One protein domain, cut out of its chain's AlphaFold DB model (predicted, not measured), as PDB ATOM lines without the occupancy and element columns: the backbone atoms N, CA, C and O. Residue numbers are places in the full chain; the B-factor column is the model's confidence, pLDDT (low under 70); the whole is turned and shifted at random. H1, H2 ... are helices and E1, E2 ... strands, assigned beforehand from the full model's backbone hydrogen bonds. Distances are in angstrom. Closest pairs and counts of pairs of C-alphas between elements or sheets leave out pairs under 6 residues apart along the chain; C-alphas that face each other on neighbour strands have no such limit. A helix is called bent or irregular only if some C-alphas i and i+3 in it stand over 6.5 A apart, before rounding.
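What this domain is: This is residues 337 to 472 of the 589 residues of an uncharacterized protein of Lachnospiraceae bacterium A4 (UniProt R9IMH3). A strongly twisted sheet of five strands, E6, E5, E2, E1 and E7, is the core, with the long helix H1 crossing one face and, near one end of the other face, a small hairpin of E3 and E4 beside the short helix H3. H2 packs on H1, and a long loop, residues 427 to 441, joins E5 to E6. The printed part has 136 residues, with three named helices and seven named strands in the order H1 H2 E1 E2 E3 E4 E5 E6 H3 E7; both sheets are antiparallel and the class is mixed, helices and strands. It is compact, with a radius of gyration of the C-alphas of 15.0 A, and spans 45 by 30 by 26 A.

How they stand to each other: Begin with E2, residues 386 to 394, an inner strand that bends by 57 degrees at residue 389. On one side is E1, residues 378 to 383, its hairpin partner, with N 381 and O 391 2.8 A apart; E7, residues 455 to 460, is E1's other neighbour, with N 456 and O 382 at 2.8 A. On the other side of E2 is E5, residues 419 to 426, which bends by 59 degrees at residue 423; look for N 392 and O 423 at 2.8 A. E5 forms a hairpin with edge strand E6, residues 442 to 448, where N 420 and O 447 are 2.8 A apart. H1, residues 341 to 359, is on this sheet at a height of 8.4 A and runs across the strands, at 79 degrees to E2 on the local plane; its closest C-alphas to E7 are Ala 341 and Gly 459, 6.2 A. H3, residues 449 to 454, is on the opposite face at a height of 6.5 A, over none of the strands, and the whole makes three layers, helices on both faces of a sheet. H3 is irregular, but only just: C-alphas 450 and 453 are 6.51 A apart. E3, residues 400 to 403, and E4, residues 409 to 412, form a hairpin with N 410 and O 402 at 2.8 A; the closest C-alphas of E4 and E5 are Val 412 and Met 420, 6.6 A. H2, residues 370 to 373, touches residues 352 to 356 of H1 alone, closest at the C-alphas of Cys 352 and Phe 370, 5.5 A. In H1 every O i to N i+4 pair is within hydrogen-bond range, in H3 0 of 2 but 2 of 3 O i to N i+3 pairs, and H2 is too short for an i+4 pair.

Where its parts are: Find C-alpha 341 at (-19.273, 50.208, -54.698); from there H1 runs 24.3 A to C-alpha 359. E2 covers 22.2 A, E5 20.0 A and E6 19.7 A, the last beginning at C-alpha 442, (-9.326, 47.783, -41.210). E7 ends at C-alpha 460, (-23.967, 47.282, -51.566).

The domain as a whole: The two C-alphas farthest apart are those of Lys 405 and Ile 470, 45.9 A. The printed part has no cut, and the link from E5 to E6 is long, with 15 residues. Mean pLDDT of the printed part is 83.4; look for values under 70 at residues 358 to 367, 428 to 435 and 438 to 440.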
ATOM      1  N   SER A 337     -17.302  58.690 -50.311       82.44
ATOM      2  CA  SER A 337     -18.697  59.058 -50.576       82.44
ATOM      3  C   SER A 337     -18.999  59.200 -52.073       82.44
ATOM      4  O   SER A 337     -20.153  59.080 -52.484       82.44
ATOM      5  N   THR A 338     -17.964  59.410 -52.892       84.00
ATOM      6  CA  THR A 338     -18.077  59.570 -54.351       84.00
ATOM      7  C   THR A 338     -17.626  58.342 -55.142       84.00
ATOM      8  O   THR A 338     -17.927  58.234 -56.332       84.00
ATOM      9  N   MET A 339     -16.928  57.403 -54.497       85.81
ATOM     10  CA  MET A 339     -16.468  56.162 -55.118       85.81
ATOM     11  C   MET A 339     -17.627  55.197 -55.380       85.81
ATOM     12  O   MET A 339     -18.565  55.075 -54.591       85.81
ATOM     13  N   SER A 340     -17.539  54.436 -56.469       88.62
ATOM     14  CA  SER A 340     -18.504  53.370 -56.730       88.62
ATOM     15  C   SER A 340     -18.282  52.170 -55.801       88.62
ATOM     16  O   SER A 340     -17.154  51.834 -55.432       88.62
ATOM     17  N   ALA A 341     -19.356  51.434 -55.497       89.06
ATOM     18  CA  ALA A 341     -19.273  50.208 -54.698       89.06
ATOM     19  C   ALA A 341     -18.307  49.163 -55.297       89.06
ATOM     20  O   ALA A 341     -17.676  48.407 -54.562       89.06
ATOM     21  N   LYS A 342     -18.140  49.143 -56.627       88.69
ATOM     22  CA  LYS A 342     -17.196  48.253 -57.323       88.69
ATOM     23  C   LYS A 342     -15.732  48.639 -57.082       88.69
ATOM     24  O   LYS A 342     -14.889  47.761 -56.881       88.69
ATOM     25  N   GLU A 343     -15.420  49.933 -57.106       87.31
ATOM     26  CA  GLU A 343     -14.074  50.430 -56.790       87.31
ATOM     27  C   GLU A 343     -13.732  50.148 -55.326       87.31
ATOM     28  O   GLU A 343     -12.654  49.629 -55.034       87.31
ATOM     29  N   ILE A 344     -14.687  50.384 -54.422       87.94
ATOM     30  CA  ILE A 344     -14.536  50.078 -52.996       87.94
ATOM     31  C   ILE A 344     -14.362  48.572 -52.769       87.94
ATOM     32  O   ILE A 344     -13.487  48.180 -52.008       87.94
ATOM     33  N   ALA A 345     -15.116  47.710 -53.455       88.50
ATOM     34  CA  ALA A 345     -14.953  46.258 -53.348       88.50
ATOM     35  C   ALA A 345     -13.548  45.791 -53.766       88.50
ATOM     36  O   ALA A 345     -12.952  44.938 -53.109       88.50
ATOM     37  N   THR A 346     -13.000  46.377 -54.836       86.31
ATOM     38  CA  THR A 346     -11.630  46.090 -55.295       86.31
ATOM     39  C   THR A 346     -10.604  46.519 -54.246       86.31
ATOM     40  O   THR A 346      -9.684  45.763 -53.930       86.31
ATOM     41  N   LEU A 347     -10.793  47.703 -53.655       85.88
ATOM     42  CA  LEU A 347      -9.957  48.198 -52.564       85.88
ATOM     43  C   LEU A 347     -10.045  47.303 -51.321       85.88
ATOM     44  O   LEU A 347      -9.013  46.922 -50.779       85.88
ATOM     45  N   LEU A 348     -11.250  46.936 -50.884       86.81
ATOM     46  CA  LEU A 348     -11.460  46.067 -49.725       86.81
ATOM     47  C   LEU A 348     -10.821  44.695 -49.932       86.81
ATOM     48  O   LEU A 348     -10.168  44.201 -49.017       86.81
ATOM     49  N   SER A 349     -10.939  44.108 -51.129       86.81
ATOM     50  CA  SER A 349     -10.253  42.856 -51.468       86.81
ATOM     51  C   SER A 349      -8.742  42.985 -51.264       86.81
ATOM     52  O   SER A 349      -8.157  42.208 -50.510       86.81
ATOM     53  N   TYR A 350      -8.131  44.029 -51.835       85.50
ATOM     54  CA  TYR A 350      -6.705  44.308 -51.669       85.50
ATOM     55  C   TYR A 350      -6.307  44.493 -50.200       85.50
ATOM     56  O   TYR A 350      -5.355  43.867 -49.731       85.50
ATOM     57  N   VAL A 351      -7.041  45.327 -49.458       83.31
ATOM     58  CA  VAL A 351      -6.749  45.635 -48.053       83.31
ATOM     59  C   VAL A 351      -6.887  44.394 -47.176       83.31
ATOM     60  O   VAL A 351      -6.049  44.175 -46.301       83.31
ATOM     61  N   CYS A 352      -7.889  43.544 -47.418       83.75
ATOM     62  CA  CYS A 352      -8.036  42.275 -46.709       83.75
ATOM     63  C   CYS A 352      -6.849  41.349 -46.999       83.75
ATOM     64  O   CYS A 352      -6.249  40.811 -46.070       83.75
ATOM     65  N   SER A 353      -6.455  41.203 -48.268       82.75
ATOM     66  CA  SER A 353      -5.289  40.401 -48.662       82.75
ATOM     67  C   SER A 353      -3.993  40.912 -48.032       82.75
ATOM     68  O   SER A 353      -3.184  40.110 -47.566       82.75
ATOM     69  N   TYR A 354      -3.800  42.231 -47.995       80.75
ATOM     70  CA  TYR A 354      -2.651  42.868 -47.356       80.75
ATOM     71  C   TYR A 354      -2.664  42.657 -45.835       80.75
ATOM     72  O   TYR A 354      -1.667  42.202 -45.273       80.75
ATOM     73  N   SER A 355      -3.801  42.897 -45.179       76.38
ATOM     74  CA  SER A 355      -3.964  42.722 -43.731       76.38
ATOM     75  C   SER A 355      -3.716  41.273 -43.314       76.38
ATOM     76  O   SER A 355      -3.062  41.027 -42.305       76.38
ATOM     77  N   GLU A 356      -4.134  40.304 -44.134       75.38
ATOM     78  CA  GLU A 356      -3.851  38.878 -43.931       75.38
ATOM     79  C   GLU A 356      -2.351  38.529 -44.061       75.38
ATOM     80  O   GLU A 356      -1.831  37.586 -43.446       75.38
ATOM     81  N   TRP A 357      -1.633  39.290 -44.886       77.25
ATOM     82  CA  TRP A 357      -0.238  39.033 -45.225       77.25
ATOM     83  C   TRP A 357       0.760  39.712 -44.290       77.25
ATOM     84  O   TRP A 357       1.772  39.104 -43.941       77.25
ATOM     85  N   PHE A 358       0.490  40.945 -43.879       69.75
ATOM     86  CA  PHE A 358       1.384  41.730 -43.027       69.75
ATOM     87  C   PHE A 358       0.778  42.005 -41.647       69.75
ATOM     88  O   PHE A 358       1.494  41.977 -40.655       69.75
ATOM     89  N   GLY A 359      -0.543  42.182 -41.550       57.25
ATOM     90  CA  GLY A 359      -1.166  42.747 -40.354       57.25
ATOM     91  C   GLY A 359      -1.625  41.782 -39.253       57.25
ATOM     92  O   GLY A 359      -1.686  42.187 -38.097       57.25
ATOM     93  N   LEU A 360      -1.938  40.513 -39.547       57.31
ATOM     94  CA  LEU A 360      -2.665  39.654 -38.583       57.31
ATOM     95  C   LEU A 360      -1.945  39.388 -37.256       57.31
ATOM     96  O   LEU A 360      -2.587  39.333 -36.212       57.31
ATOM     97  N   ALA A 361      -0.629  39.185 -37.274       51.06
ATOM     98  CA  ALA A 361       0.117  38.922 -36.041       51.06
ATOM     99  C   ALA A 361       0.523  40.214 -35.317       51.06
ATOM    100  O   ALA A 361       0.678  40.200 -34.104       51.06
ATOM    101  N   GLU A 362       0.674  41.304 -36.070       54.47
ATOM    102  CA  GLU A 362       1.220  42.584 -35.610       54.47
ATOM    103  C   GLU A 362       0.141  43.471 -34.971       54.47
ATOM    104  O   GLU A 362       0.346  44.074 -33.933       54.47
ATOM    105  N   LEU A 363      -1.068  43.480 -35.534       54.47
ATOM    106  CA  LEU A 363      -2.180  44.335 -35.082       54.47
ATOM    107  C   LEU A 363      -3.118  43.621 -34.097       54.47
ATOM    108  O   LEU A 363      -4.120  44.164 -33.622       54.47
ATOM    109  N   GLY A 364      -2.802  42.354 -33.817       57.88
ATOM    110  CA  GLY A 364      -3.653  41.399 -33.131       57.88
ATOM    111  C   GLY A 364      -5.038  41.296 -33.772       57.88
ATOM    112  O   GLY A 364      -6.050  41.539 -33.132       57.88
ATOM    113  N   TYR A 365      -5.095  40.899 -35.038       65.44
ATOM    114  CA  TYR A 365      -6.320  40.345 -35.620       65.44
ATOM    115  C   TYR A 365      -6.234  38.826 -35.593       65.44
ATOM    116  O   TYR A 365      -5.148  38.246 -35.669       65.44
ATOM    117  N   ARG A 366      -7.365  38.136 -35.469       66.06
ATOM    118  CA  ARG A 366      -7.361  36.671 -35.550       66.06
ATOM    119  C   ARG A 366      -7.004  36.264 -36.983       66.06
ATOM    120  O   ARG A 366      -7.454  36.855 -37.954       66.06
ATOM    121  N   VAL A 367      -6.189  35.223 -37.144       66.88
ATOM    122  CA  VAL A 367      -5.809  34.768 -38.492       66.88
ATOM    123  C   VAL A 367      -7.036  34.265 -39.253       66.88
ATOM    124  O   VAL A 367      -7.662  33.286 -38.827       66.88
ATOM    125  N   GLY A 368      -7.302  34.857 -40.418       70.69
ATOM    126  CA  GLY A 368      -8.483  34.594 -41.233       70.69
ATOM    127  C   GLY A 368      -9.695  35.458 -40.878       70.69
ATOM    128  O   GLY A 368     -10.758  35.202 -41.434       70.69
ATOM    129  N   GLU A 369      -9.553  36.435 -39.976       76.06
ATOM    130  CA  GLU A 369     -10.611  37.390 -39.621       76.06
ATOM    131  C   GLU A 369     -11.132  38.112 -40.862       76.06
ATOM    132  O   GLU A 369     -12.329  38.113 -41.094       76.06
ATOM    133  N   PHE A 370     -10.260  38.593 -41.749       80.62
ATOM    134  CA  PHE A 370     -10.716  39.308 -42.945       80.62
ATOM    135  C   PHE A 370     -11.049  38.380 -44.115       80.62
ATOM    136  O   PHE A 370     -11.785  38.757 -45.025       80.62
ATOM    137  N   ARG A 371     -10.572  37.127 -44.087       82.00
ATOM    138  CA  ARG A 371     -10.999  36.098 -45.054       82.00
ATOM    139  C   ARG A 371     -12.467  35.725 -44.915       82.00
ATOM    140  O   ARG A 371     -13.021  35.173 -45.859       82.00
ATOM    141  N   GLU A 372     -13.102  36.024 -43.785       81.25
ATOM    142  CA  GLU A 372     -14.530  35.768 -43.608       81.25
ATOM    143  C   GLU A 372     -15.404  36.592 -44.559       81.25
ATOM    144  O   GLU A 372     -16.532  36.199 -44.835       81.25
ATOM    145  N   PHE A 373     -14.890  37.704 -45.091       87.19
ATOM    146  CA  PHE A 373     -15.617  38.518 -46.057       87.19
ATOM    147  C   PHE A 373     -15.612  37.923 -47.473       87.19
ATOM    148  O   PHE A 373     -16.383  38.369 -48.319       87.19
ATOM    149  N   ASP A 374     -14.782  36.914 -47.751       90.75
ATOM    150  CA  ASP A 374     -14.692  36.307 -49.078       90.75
ATOM    151  C   ASP A 374     -16.031  35.683 -49.507       90.75
ATOM    152  O   ASP A 374     -16.650  34.895 -48.788       90.75
ATOM    153  N   GLY A 375     -16.507  36.059 -50.693       92.50
ATOM    154  CA  GLY A 375     -17.802  35.651 -51.233       92.50
ATOM    155  C   GLY A 375     -19.017  36.331 -50.593       92.50
ATOM    156  O   GLY A 375     -20.150  35.953 -50.925       92.50
ATOM    157  N   LYS A 376     -18.818  37.316 -49.706       92.81
ATOM    158  CA  LYS A 376     -19.898  38.068 -49.056       92.81
ATOM    159  C   LYS A 376     -20.215  39.370 -49.783       92.81
ATOM    160  O   LYS A 376     -19.358  40.005 -50.389       92.81
ATOM    161  N   GLU A 377     -21.481  39.752 -49.708       95.31
ATOM    162  CA  GLU A 377     -21.956  41.088 -50.062       95.31
ATOM    163  C   GLU A 377     -21.737  42.025 -48.872       95.31
ATOM    164  O   GLU A 377     -22.003  41.647 -47.727       95.31
ATOM    165  N   ILE A 378     -21.217  43.223 -49.137       95.12
ATOM    166  CA  ILE A 378     -20.829  44.195 -48.116       95.12
ATOM    167  C   ILE A 378     -21.664  45.463 -48.284       95.12
ATOM    168  O   ILE A 378     -21.756  46.015 -49.379       95.12
ATOM    169  N   ILE A 379     -22.247  45.945 -47.189       95.19
ATOM    170  CA  ILE A 379     -22.996  47.203 -47.148       95.19
ATOM    171  C   ILE A 379     -22.037  48.330 -46.774       95.19
ATOM    172  O   ILE A 379     -21.273  48.191 -45.819       95.19
ATOM    173  N   LEU A 380     -22.074  49.431 -47.528       95.19
ATOM    174  CA  LEU A 380     -21.080  50.502 -47.471       95.19
ATOM    175  C   LEU A 380     -21.691  51.844 -47.066       95.19
ATOM    176  O   LEU A 380     -22.725  52.266 -47.599       95.19
ATOM    177  N   TYR A 381     -20.980  52.553 -46.194       94.31
ATOM    178  CA  TYR A 381     -21.339  53.878 -45.711       94.31
ATOM    179  C   TYR A 381     -20.125  54.811 -45.606       94.31
ATOM    180  O   TYR A 381     -18.989  54.366 -45.470       94.31
ATOM    181  N   SER A 382     -20.376  56.116 -45.607       92.19
ATOM    182  CA  SER A 382     -19.393  57.160 -45.280       92.19
ATOM    183  C   SER A 382     -20.057  58.275 -44.469       92.19
ATOM    184  O   SER A 382     -21.285  58.292 -44.353       92.19
ATOM    185  N   TRP A 383     -19.289  59.202 -43.890       88.56
ATOM    186  CA  TRP A 383     -19.887  60.370 -43.241       88.56
ATOM    187  C   TRP A 383     -20.405  61.358 -44.286       88.56
ATOM    188  O   TRP A 383     -19.740  61.658 -45.273       88.56
ATOM    189  N   ALA A 384     -21.576  61.940 -44.034       83.56
ATOM    190  CA  ALA A 384     -22.198  62.924 -44.918       83.56
ATOM    191  C   ALA A 384     -21.365  64.201 -45.097       83.56
ATOM    192  O   ALA A 384     -21.480  64.882 -46.111       83.56
ATOM    193  N   ASN A 385     -20.556  64.543 -44.096       80.44
ATOM    194  CA  ASN A 385     -19.715  65.733 -44.070       80.44
ATOM    195  C   ASN A 385     -18.215  65.427 -44.219       80.44
ATOM    196  O   ASN A 385     -17.423  66.368 -44.183       80.44
ATOM    197  N   ALA A 386     -17.828  64.153 -44.352       78.94
ATOM    198  CA  ALA A 386     -16.430  63.741 -44.446       78.94
ATOM    199  C   ALA A 386     -16.282  62.407 -45.208       78.94
ATOM    200  O   ALA A 386     -16.595  61.330 -44.707       78.94
ATOM    201  N   GLY A 387     -15.777  62.481 -46.439       77.31
ATOM    202  CA  GLY A 387     -15.549  61.321 -47.307       77.31
ATOM    203  C   GLY A 387     -14.261  60.539 -47.027       77.31
ATOM    204  O   GLY A 387     -13.873  59.677 -47.810       77.31
ATOM    205  N   ASP A 388     -13.553  60.858 -45.947       79.19
ATOM    206  CA  ASP A 388     -12.247  60.298 -45.590       79.19
ATOM    207  C   ASP A 388     -12.335  58.944 -44.869       79.19
ATOM    208  O   ASP A 388     -11.314  58.279 -44.679       79.19
ATOM    209  N   LYS A 389     -13.548  58.521 -44.491       86.75
ATOM    210  CA  LYS A 389     -13.809  57.263 -43.785       86.75
ATOM    211  C   LYS A 389     -14.854  56.428 -44.507       86.75
ATOM    212  O   LYS A 389     -15.926  56.918 -44.871       86.75
ATOM    213  N   LEU A 390     -14.538  55.151 -44.670       90.69
ATOM    214  CA  LEU A 390     -15.445  54.117 -45.141       90.69
ATOM    215  C   LEU A 390     -15.844  53.248 -43.955       90.69
ATOM    216  O   LEU A 390     -14.982  52.714 -43.261       90.69
ATOM    217  N   PHE A 391     -17.139  53.055 -43.774       93.12
ATOM    218  CA  PHE A 391     -17.703  52.125 -42.808       93.12
ATOM    219  C   PHE A 391     -18.418  51.018 -43.557       93.12
ATOM    220  O   PHE A 391     -19.126  51.276 -44.532       93.12
ATOM    221  N   PHE A 392     -18.236  49.782 -43.118       93.50
ATOM    222  CA  PHE A 392     -18.784  48.645 -43.826       93.50
ATOM    223  C   PHE A 392     -19.134  47.485 -42.905       93.50
ATOM    224  O   PHE A 392     -18.543  47.298 -41.841       93.50
ATOM    225  N   ILE A 393     -20.122  46.705 -43.336       93.94
ATOM    226  CA  ILE A 393     -20.591  45.505 -42.644       93.94
ATOM    227  C   ILE A 393     -20.935  44.412 -43.658       93.94
ATOM    228  O   ILE A 393     -21.491  44.714 -44.719       93.94
ATOM    229  N   PRO A 394     -20.662  43.137 -43.353       93.25
ATOM    230  CA  PRO A 394     -21.208  42.032 -44.125       93.25
ATOM    231  C   PRO A 394     -22.739  42.039 -44.080       93.25
ATOM    232  O   PRO A 394     -23.334  42.161 -43.008       93.25
ATOM    233  N   ALA A 395     -23.392  41.884 -45.230       93.44
ATOM    234  CA  ALA A 395     -24.853  41.907 -45.316       93.44
ATOM    235  C   ALA A 395     -25.512  40.793 -44.478       93.44
ATOM    236  O   ALA A 395     -26.603  40.977 -43.943       93.44
ATOM    237  N   ASP A 396     -24.828  39.659 -44.309       92.94
ATOM    238  CA  ASP A 396     -25.276  38.537 -43.477       92.94
ATOM    239  C   ASP A 396     -25.073  38.754 -41.967       92.94
ATOM    240  O   ASP A 396     -25.571  37.958 -41.170       92.94
ATOM    241  N   HIS A 397     -24.380  39.824 -41.561       92.50
ATOM    242  CA  HIS A 397     -24.219  40.218 -40.157       92.50
ATOM    243  C   HIS A 397     -25.280  41.231 -39.703       92.50
ATOM    244  O   HIS A 397     -25.424  41.468 -38.503       92.50
ATOM    245  N   VAL A 398     -26.051  41.819 -40.624       95.06
ATOM    246  CA  VAL A 398     -27.133  42.753 -40.287       95.06
ATOM    247  C   VAL A 398     -28.146  42.071 -39.369       95.06
ATOM    248  O   VAL A 398     -28.727  41.042 -39.715       95.06
ATOM    249  N   ASN A 399     -28.412  42.681 -38.215       96.56
ATOM    250  CA  ASN A 399     -29.411  42.188 -37.264       96.56
ATOM    251  C   ASN A 399     -30.581  43.157 -37.051       96.56
ATOM    252  O   ASN A 399     -31.583  42.779 -36.445       96.56
ATOM    253  N   THR A 400     -30.478  44.393 -37.547       96.06
ATOM    254  CA  THR A 400     -31.536  45.392 -37.431       96.06
ATOM    255  C   THR A 400     -31.483  46.407 -38.567       96.06
ATOM    256  O   THR A 400     -30.545  46.472 -39.359       96.06
ATOM    257  N   ILE A 401     -32.536  47.208 -38.658       95.44
ATOM    258  CA  ILE A 401     -32.697  48.246 -39.660       95.44
ATOM    259  C   ILE A 401     -33.058  49.541 -38.938       95.44
ATOM    260  O   ILE A 401     -34.100  49.626 -38.285       95.44
ATOM    261  N   LEU A 402     -32.212  50.557 -39.081       94.56
ATOM    262  CA  LEU A 402     -32.477  51.899 -38.577       94.56
ATOM    263  C   LEU A 402     -33.081  52.766 -39.679       94.56
ATOM    264  O   LEU A 402     -32.804  52.579 -40.863       94.56
ATOM    265  N   LYS A 403     -33.926  53.716 -39.284       92.69
ATOM    266  CA  LYS A 403     -34.574  54.648 -40.204       92.69
ATOM    267  C   LYS A 403     -34.188  56.070 -39.829       92.69
ATOM    268  O   LYS A 403     -34.453  56.480 -38.699       92.69
ATOM    269  N   LYS A 404     -33.598  56.794 -40.776       92.19
ATOM    270  CA  LYS A 404     -33.259  58.211 -40.620       92.19
ATOM    271  C   LYS A 404     -34.511  59.085 -40.620       92.19
ATOM    272  O   LYS A 404     -35.589  58.662 -41.056       92.19
ATOM    273  N   LYS A 405     -34.370  60.343 -40.195       89.31
ATOM    274  CA  LYS A 405     -35.460  61.336 -40.220       89.31
ATOM    275  C   LYS A 405     -36.014  61.611 -41.618       89.31
ATOM    276  O   LYS A 405     -37.209  61.864 -41.747       89.31
ATOM    277  N   ASP A 406     -35.172  61.558 -42.646       88.00
ATOM    278  CA  ASP A 406     -35.568  61.734 -44.052       88.00
ATOM    279  C   ASP A 406     -36.291  60.507 -44.643       88.00
ATOM    280  O   ASP A 406     -36.857  60.571 -45.734       88.00
ATOM    281  N   GLY A 407     -36.339  59.405 -43.892       87.25
ATOM    282  CA  GLY A 407     -36.985  58.161 -44.270       87.25
ATOM    283  C   GLY A 407     -36.060  57.122 -44.899       87.25
ATOM    284  O   GLY A 407     -36.545  56.014 -45.152       87.25
ATOM    285  N   GLU A 408     -34.776  57.432 -45.110       90.19
ATOM    286  CA  GLU A 408     -33.778  56.474 -45.584       90.19
ATOM    287  C   GLU A 408     -33.615  55.320 -44.587       90.19
ATOM    288  O   GLU A 408     -33.690  55.486 -43.365       90.19
ATOM    289  N   VAL A 409     -33.410  54.126 -45.133       92.50
ATOM    290  CA  VAL A 409     -33.307  52.881 -44.386       92.50
ATOM    291  C   VAL A 409     -31.860  52.396 -44.401       92.50
ATOM    292  O   VAL A 409     -31.284  52.166 -45.467       92.50
ATOM    293  N   CYS A 410     -31.299  52.186 -43.213       94.06
ATOM    294  CA  CYS A 410     -29.924  51.750 -43.016       94.06
ATOM    295  C   CYS A 410     -29.892  50.394 -42.300       94.06
ATOM    296  O   CYS A 410     -30.110  50.332 -41.086       94.06
ATOM    297  N   PRO A 411     -29.641  49.302 -43.039       95.38
ATOM    298  CA  PRO A 411     -29.333  48.007 -42.444       95.38
ATOM    299  C   PRO A 411     -28.048  48.099 -41.618       95.38
ATOM    300  O   PRO A 411     -27.029  48.541 -42.127       95.38
ATOM    301  N   VAL A 412     -28.074  47.705 -40.351       95.81
ATOM    302  CA  VAL A 412     -26.889  47.773 -39.486       95.81
ATOM    303  C   VAL A 412     -26.791  46.541 -38.599       95.81
ATOM    304  O   VAL A 412     -27.767  45.815 -38.379       95.81
ATOM    305  N   TYR A 413     -25.598  46.312 -38.067       95.31
ATOM    306  CA  TYR A 413     -25.408  45.420 -36.938       95.31
ATOM    307  C   TYR A 413     -25.331  46.256 -35.658       95.31
ATOM    308  O   TYR A 413     -24.477  47.130 -35.527       95.31
ATOM    309  N   VAL A 414     -26.252  46.004 -34.728       93.94
ATOM    310  CA  VAL A 414     -26.214  46.564 -33.374       93.94
ATOM    311  C   VAL A 414     -25.689  45.495 -32.428       93.94
ATOM    312  O   VAL A 414     -26.275  44.417 -32.307       93.94
ATOM    313  N   ASN A 415     -24.565  45.783 -31.783       88.25
ATOM    314  CA  ASN A 415     -23.878  44.861 -30.896       88.25
ATOM    315  C   ASN A 415     -24.655  44.665 -29.569       88.25
ATOM    316  O   ASN A 415     -25.717  45.244 -29.327       88.25
ATOM    317  N   LYS A 416     -24.107  43.847 -28.663       83.31
ATOM    318  CA  LYS A 416     -24.728  43.557 -27.357       83.31
ATOM    319  C   LYS A 416     -24.805  44.782 -26.421       83.31
ATOM    320  O   LYS A 416     -25.588  44.734 -25.475       83.31
ATOM    321  N   THR A 417     -24.028  45.848 -26.655       80.94
ATOM    322  CA  THR A 417     -24.072  47.099 -25.864       80.94
ATOM    323  C   THR A 417     -25.127  48.082 -26.370       80.94
ATOM    324  O   THR A 417     -25.449  49.037 -25.667       80.94
ATOM    325  N   GLY A 418     -25.726  47.821 -27.537       87.62
ATOM    326  CA  GLY A 418     -26.713  48.699 -28.163       87.62
ATOM    327  C   GLY A 418     -26.112  49.719 -29.133       87.62
ATOM    328  O   GLY A 418     -26.858  50.541 -29.666       87.62
ATOM    329  N   ASP A 419     -24.808  49.643 -29.395       91.12
ATOM    330  CA  ASP A 419     -24.115  50.483 -30.370       91.12
ATOM    331  C   ASP A 419     -24.068  49.802 -31.740       91.12
ATOM    332  O   ASP A 419     -24.092  48.576 -31.852       91.12
ATOM    333  N   MET A 420     -24.003  50.601 -32.800       93.75
ATOM    334  CA  MET A 420     -23.721  50.106 -34.142       93.75
ATOM    335  C   MET A 420     -22.231  49.776 -34.240       93.75
ATOM    336  O   MET A 420     -21.403  50.652 -34.002       93.75
ATOM    337  N   GLU A 421     -21.895  48.543 -34.606       92.44
ATOM    338  CA  GLU A 421     -20.507  48.118 -34.814       92.44
ATOM    339  C   GLU A 421     -20.239  48.020 -36.322       92.44
ATOM    340  O   GLU A 421     -20.962  47.339 -37.053       92.44
ATOM    341  N   PHE A 422     -19.204  48.721 -36.786       91.06
ATOM    342  CA  PHE A 422     -18.774  48.736 -38.181       91.06
ATOM    343  C   PHE A 422     -17.311  48.326 -38.288       91.06
ATOM    344  O   PHE A 422     -16.497  48.701 -37.445       91.06
ATOM    345  N   TYR A 423     -16.950  47.662 -39.385       89.50
ATOM    346  CA  TYR A 423     -15.569  47.715 -39.843       89.50
ATOM    347  C   TYR A 423     -15.327  49.077 -40.496       89.50
ATOM    348  O   TYR A 423     -16.205  49.621 -41.169       89.50
ATOM    349  N   LYS A 424     -14.140  49.640 -40.296       87.38
ATOM    350  CA  LYS A 424     -13.780  50.985 -40.735       87.38
ATOM    351  C   LYS A 424     -12.452  50.979 -41.474       87.38
ATOM    352  O   LYS A 424     -11.486  50.374 -41.018       87.38
ATOM    353  N   LEU A 425     -12.406  51.712 -42.580       83.81
ATOM    354  CA  LEU A 425     -11.195  52.041 -43.319       83.81
ATOM    355  C   LEU A 425     -11.039  53.562 -43.360       83.81
ATOM    356  O   LEU A 425     -11.973  54.271 -43.733       83.81
ATOM    357  N   GLU A 426      -9.862  54.063 -43.005       78.88
ATOM    358  CA  GLU A 426      -9.551  55.491 -43.102       78.88
ATOM    359  C   GLU A 426      -8.630  55.769 -44.296       78.88
ATOM    360  O   GLU A 426      -7.795  54.942 -44.689       78.88
ATOM    361  N   LYS A 427      -8.799  56.943 -44.903       73.00
ATOM    362  CA  LYS A 427      -7.982  57.421 -46.016       73.00
ATOM    363  C   LYS A 427      -6.520  57.587 -45.600       73.00
ATOM    364  O   LYS A 427      -6.221  58.256 -44.614       73.00
ATOM    365  N   LYS A 428      -5.595  57.105 -46.437       68.38
ATOM    366  CA  LYS A 428      -4.168  57.437 -46.312       68.38
ATOM    367  C   LYS A 428      -3.837  58.771 -46.959       68.38
ATOM    368  O   LYS A 428      -3.849  58.914 -48.181       68.38
ATOM    369  N   GLN A 429      -3.514  59.741 -46.112       60.59
ATOM    370  CA  GLN A 429      -3.212  61.114 -46.515       60.59
ATOM    371  C   GLN A 429      -1.880  61.234 -47.281       60.59
ATOM    372  O   GLN A 429      -1.778  62.084 -48.160       60.59
ATOM    373  N   PHE A 430      -0.917  60.332 -47.031       59.69
ATOM    374  CA  PHE A 430       0.465  60.411 -47.538       59.69
ATOM    375  C   PHE A 430       0.870  59.258 -48.478       59.69
ATOM    376  O   PHE A 430       2.051  58.963 -48.640       59.69
ATOM    377  N   ALA A 431      -0.096  58.577 -49.107       60.12
ATOM    378  CA  ALA A 431       0.176  57.473 -50.034       60.12
ATOM    379  C   ALA A 431       0.564  57.962 -51.447       60.12
ATOM    380  O   ALA A 431      -0.193  57.763 -52.398       60.12
ATOM    381  N   ASP A 432       1.712  58.632 -51.588       59.72
ATOM    382  CA  ASP A 432       2.162  59.243 -52.853       59.72
ATOM    383  C   ASP A 432       3.503  58.700 -53.392       59.72
ATOM    384  O   ASP A 432       3.915  59.023 -54.515       59.72
ATOM    385  N   ARG A 433       4.185  57.825 -52.641       60.56
ATOM    386  CA  ARG A 433       5.490  57.286 -53.043       60.56
ATOM    387  C   ARG A 433       5.362  56.100 -53.996       60.56
ATOM    388  O   ARG A 433       4.537  55.200 -53.836       60.56
ATOM    389  N   THR A 434       6.224  56.063 -55.020       62.66
ATOM    390  CA  THR A 434       6.195  54.964 -55.998       62.66
ATOM    391  C   THR A 434       6.594  53.642 -55.345       62.66
ATOM    392  O   THR A 434       7.715  53.509 -54.858       62.66
ATOM    393  N   GLY A 435       5.722  52.638 -55.444       61.25
ATOM    394  CA  GLY A 435       5.954  51.337 -54.824       61.25
ATOM    395  C   GLY A 435       5.418  51.247 -53.397       61.25
ATOM    396  O   GLY A 435       5.732  50.285 -52.710       61.25
ATOM    397  N   GLN A 436       4.605  52.195 -52.945       73.06
ATOM    398  CA  GLN A 436       3.837  52.041 -51.714       73.06
ATOM    399  C   GLN A 436       2.674  51.048 -51.903       73.06
ATOM    400  O   GLN A 436       2.105  50.970 -52.996       73.06
ATOM    401  N   MET A 437       2.343  50.251 -50.879       71.94
ATOM    402  CA  MET A 437       1.121  49.437 -50.865       71.94
ATOM    403  C   MET A 437      -0.039  50.255 -50.270       71.94
ATOM    404  O   MET A 437       0.157  51.196 -49.511       71.94
ATOM    405  N   ASN A 438      -1.287  49.945 -50.626       64.00
ATOM    406  CA  ASN A 438      -2.437  50.670 -50.071       64.00
ATOM    407  C   ASN A 438      -2.855  50.066 -48.718       64.00
ATOM    408  O   ASN A 438      -3.733  49.210 -48.644       64.00
ATOM    409  N   THR A 439      -2.150  50.449 -47.657       61.66
ATOM    410  CA  THR A 439      -2.127  49.724 -46.374       61.66
ATOM    411  C   THR A 439      -3.042  50.326 -45.309       61.66
ATOM    412  O   THR A 439      -2.673  50.409 -44.139       61.66
ATOM    413  N   SER A 440      -4.217  50.838 -45.692       64.06
ATOM    414  CA  SER A 440      -5.190  51.330 -44.707       64.06
ATOM    415  C   SER A 440      -5.636  50.178 -43.807       64.06
ATOM    416  O   SER A 440      -6.108  49.152 -44.292       64.06
ATOM    417  N   LEU A 441      -5.465  50.342 -42.498       71.88
ATOM    418  CA  LEU A 441      -5.875  49.352 -41.513       71.88
ATOM    419  C   LEU A 441      -7.400  49.245 -41.484       71.88
ATOM    420  O   LEU A 441      -8.084  50.256 -41.309       71.88
ATOM    421  N   ILE A 442      -7.933  48.028 -41.590       79.12
ATOM    422  CA  ILE A 442      -9.326  47.783 -41.210       79.12
ATOM    423  C   ILE A 442      -9.370  47.794 -39.688       79.12
ATOM    424  O   ILE A 442      -8.695  46.984 -39.066       79.12
ATOM    425  N   THR A 443     -10.141  48.702 -39.103       78.12
ATOM    426  CA  THR A 443     -10.414  48.787 -37.659       78.12
ATOM    427  C   THR A 443     -11.885  48.494 -37.388       78.12
ATOM    428  O   THR A 443     -12.673  48.380 -38.326       78.12
ATOM    429  N   ILE A 444     -12.269  48.352 -36.121       81.06
ATOM    430  CA  ILE A 444     -13.676  48.256 -35.717       81.06
ATOM    431  C   ILE A 444     -14.041  49.544 -34.985       81.06
ATOM    432  O   ILE A 444     -13.299  49.977 -34.105       81.06
ATOM    433  N   ASP A 445     -15.172  50.142 -35.344       83.69
ATOM    434  CA  ASP A 445     -15.698  51.351 -34.716       83.69
ATOM    435  C   ASP A 445     -17.092  51.078 -34.137       83.69
ATOM    436  O   ASP A 445     -17.921  50.427 -34.782       83.69
ATOM    437  N   ASN A 446     -17.343  51.562 -32.919       87.25
ATOM    438  CA  ASN A 446     -18.617  51.406 -32.218       87.25
ATOM    439  C   ASN A 446     -19.261  52.780 -32.042       87.25
ATOM    440  O   ASN A 446     -18.721  53.651 -31.364       87.25
ATOM    441  N   LEU A 447     -20.432  52.972 -32.645       89.81
ATOM    442  CA  LEU A 447     -21.106  54.264 -32.705       89.81
ATOM    443  C   LEU A 447     -22.524  54.152 -32.158       89.81
ATOM    444  O   LEU A 447     -23.295  53.284 -32.566       89.81
ATOM    445  N   ALA A 448     -22.913  55.089 -31.294       92.12
ATOM    446  CA  ALA A 448     -24.289  55.167 -30.819       92.12
ATOM    447  C   ALA A 448     -25.270  55.269 -32.001       92.12
ATOM    448  O   ALA A 448     -25.027  55.990 -32.971       92.12
ATOM    449  N   THR A 449     -26.416  54.594 -31.907       92.50
ATOM    450  CA  THR A 449     -27.400  54.497 -33.006       92.50
ATOM    451  C   THR A 449     -27.907  55.848 -33.517       92.50
ATOM    452  O   THR A 449     -28.288  55.960 -34.679       92.50
ATOM    453  N   CYS A 450     -27.863  56.901 -32.694       91.19
ATOM    454  CA  CYS A 450     -28.215  58.262 -33.099       91.19
ATOM    455  C   CYS A 450     -27.293  58.844 -34.185       91.19
ATOM    456  O   CYS A 450     -27.719  59.745 -34.908       91.19
ATOM    457  N   TYR A 451     -26.069  58.327 -34.341       92.44
ATOM    458  CA  TYR A 451     -25.140  58.795 -35.368       92.44
ATOM    459  C   TYR A 451     -25.541  58.387 -36.785       92.44
ATOM    460  O   TYR A 451     -25.005  58.952 -37.734       92.44
ATOM    461  N   ILE A 452     -26.513  57.479 -36.952       91.94
ATOM    462  CA  ILE A 452     -26.973  57.033 -38.273       91.94
ATOM    463  C   ILE A 452     -27.471  58.189 -39.156       91.94
ATOM    464  O   ILE A 452     -27.364  58.130 -40.378       91.94
ATOM    465  N   GLU A 453     -27.952  59.272 -38.536       91.25
ATOM    466  CA  GLU A 453     -28.396  60.497 -39.214       91.25
ATOM    467  C   GLU A 453     -27.268  61.210 -39.980       91.25
ATOM    468  O   GLU A 453     -27.548  62.005 -40.872       91.25
ATOM    469  N   TYR A 454     -26.004  60.941 -39.647       90.81
ATOM    470  CA  TYR A 454     -24.840  61.569 -40.279       90.81
ATOM    471  C   TYR A 454     -24.158  60.673 -41.313       90.81
ATOM    472  O   TYR A 454     -23.153  61.077 -41.893       90.81
ATOM    473  N   PHE A 455     -24.673  59.470 -41.555       89.88
ATOM    474  CA  PHE A 455     -24.129  58.574 -42.566       89.88
ATOM    475  C   PHE A 455     -24.745  58.830 -43.940       89.88
ATOM    476  O   PHE A 455     -25.920  59.166 -44.057       89.88
ATOM    477  N   VAL A 456     -23.974  58.584 -44.992       89.06
ATOM    478  CA  VAL A 456     -24.441  58.419 -46.372       89.06
ATOM    479  C   VAL A 456     -24.246  56.961 -46.742       89.06
ATOM    480  O   VAL A 456     -23.143  56.428 -46.614       89.06
ATOM    481  N   ARG A 457     -25.316  56.300 -47.191       91.81
ATOM    482  CA  ARG A 457     -25.221  54.949 -47.737       91.81
ATOM    483  C   ARG A 457     -24.678  55.030 -49.158       91.81
ATOM    484  O   ARG A 457     -25.319  55.607 -50.030       91.81
ATOM    485  N   ILE A 458     -23.517  54.425 -49.384       89.69
ATOM    486  CA  ILE A 458     -22.888  54.365 -50.709       89.69
ATOM    487  C   ILE A 458     -23.586  53.298 -51.560       89.69
ATOM    488  O   ILE A 458     -23.856  53.503 -52.742       89.69
ATOM    489  N   GLY A 459     -23.913  52.155 -50.952       89.44
ATOM    490  CA  GLY A 459     -24.584  51.048 -51.626       89.44
ATOM    491  C   GLY A 459     -24.223  49.694 -51.031       89.44
ATOM    492  O   GLY A 459     -23.826  49.596 -49.869       89.44
ATOM    493  N   GLU A 460     -24.384  48.657 -51.844       90.44
ATOM    494  CA  GLU A 460     -23.967  47.282 -51.566       90.44
ATOM    495  C   GLU A 460     -22.958  46.866 -52.640       90.44
ATOM    496  O   GLU A 460     -23.074  47.263 -53.806       90.44
ATOM    497  N   THR A 461     -21.928  46.119 -52.253       88.50
ATOM    498  CA  THR A 461     -20.977  45.553 -53.210       88.50
ATOM    499  C   THR A 461     -21.592  44.357 -53.927       88.50
ATOM    500  O   THR A 461     -22.416  43.637 -53.374       88.50
ATOM    501  N   GLU A 462     -21.091  44.027 -55.118       87.12
ATOM    502  CA  GLU A 462     -21.152  42.622 -55.532       87.12
ATOM    503  C   GLU A 462     -20.384  41.757 -54.516       87.12
ATOM    504  O   GLU A 462     -19.587  42.270 -53.722       87.12
ATOM    505  N   LYS A 463     -20.608  40.439 -54.527       91.12
ATOM    506  CA  LYS A 463     -19.849  39.526 -53.665       91.12
ATOM    507  C   LYS A 463     -18.355  39.765 -53.847       91.12
ATOM    508  O   LYS A 463     -17.841  39.604 -54.956       91.12
ATOM    509  N   ILE A 464     -17.674  40.148 -52.775       89.38
ATOM    510  CA  ILE A 464     -16.246  40.428 -52.853       89.38
ATOM    511  C   ILE A 464     -15.479  39.112 -53.023       89.38
ATOM    512  O   ILE A 464     -15.891  38.075 -52.508       89.38
ATOM    513  N   SER A 465     -14.370  39.151 -53.755       89.56
ATOM    514  CA  SER A 465     -13.468  38.010 -53.937       89.56
ATOM    515  C   SER A 465     -12.100  38.401 -53.409       89.56
ATOM    516  O   SER A 465     -11.479  39.316 -53.954       89.56
ATOM    517  N   ILE A 466     -11.639  37.743 -52.349       88.31
ATOM    518  CA  ILE A 466     -10.359  38.037 -51.696       88.31
ATOM    519  C   ILE A 466      -9.303  37.067 -52.218       88.31
ATOM    520  O   ILE A 466      -9.291  35.880 -51.885       88.31
ATOM    521  N   GLU A 467      -8.364  37.576 -53.012       85.88
ATOM    522  CA  GLU A 467      -7.259  36.775 -53.539       85.88
ATOM    523  C   GLU A 467      -6.056  36.741 -52.584       85.88
ATOM    524  O   GLU A 467      -5.979  37.470 -51.599       85.88
ATOM    525  N   ASP A 468      -5.093  35.856 -52.836       83.69
ATOM    526  CA  ASP A 468      -3.815  35.923 -52.120       83.69
ATOM    527  C   ASP A 468      -3.026  37.140 -52.608       83.69
ATOM    528  O   ASP A 468      -2.961  37.367 -53.813       83.69
ATOM    529  N   LEU A 469      -2.364  37.871 -51.703       84.62
ATOM    530  CA  LEU A 469      -1.627  39.094 -52.056       84.62
ATOM    531  C   LEU A 469      -0.620  38.876 -53.203       84.62
ATOM    532  O   LEU A 469      -0.480  39.725 -54.071       84.62
ATOM    533  N   ILE A 470       0.026  37.707 -53.256       85.31
ATOM    534  CA  ILE A 470       0.992  37.325 -54.304       85.31
ATOM    535  C   ILE A 470       0.388  37.136 -55.703       85.31
ATOM    536  O   ILE A 470       1.130  37.009 -56.673       85.31
ATOM    537  N   LYS A 471      -0.941  37.038 -55.812       86.88
ATOM    538  CA  LYS A 471      -1.655  36.964 -57.096       86.88
ATOM    539  C   LYS A 471      -2.016  38.352 -57.618       86.88
ATOM    540  O   LYS A 471      -2.296  38.489 -58.805       86.88
ATOM    541  N   LEU A 472      -1.989  39.356 -56.743       83.19
ATOM    542  CA  LEU A 472      -2.236  40.742 -57.099       83.19
ATOM    543  C   LEU A 472      -0.973  41.352 -57.716       83.19
ATOM    544  O   LEU A 472       0.154  40.976 -57.388       83.19
TER     545      LEU A 472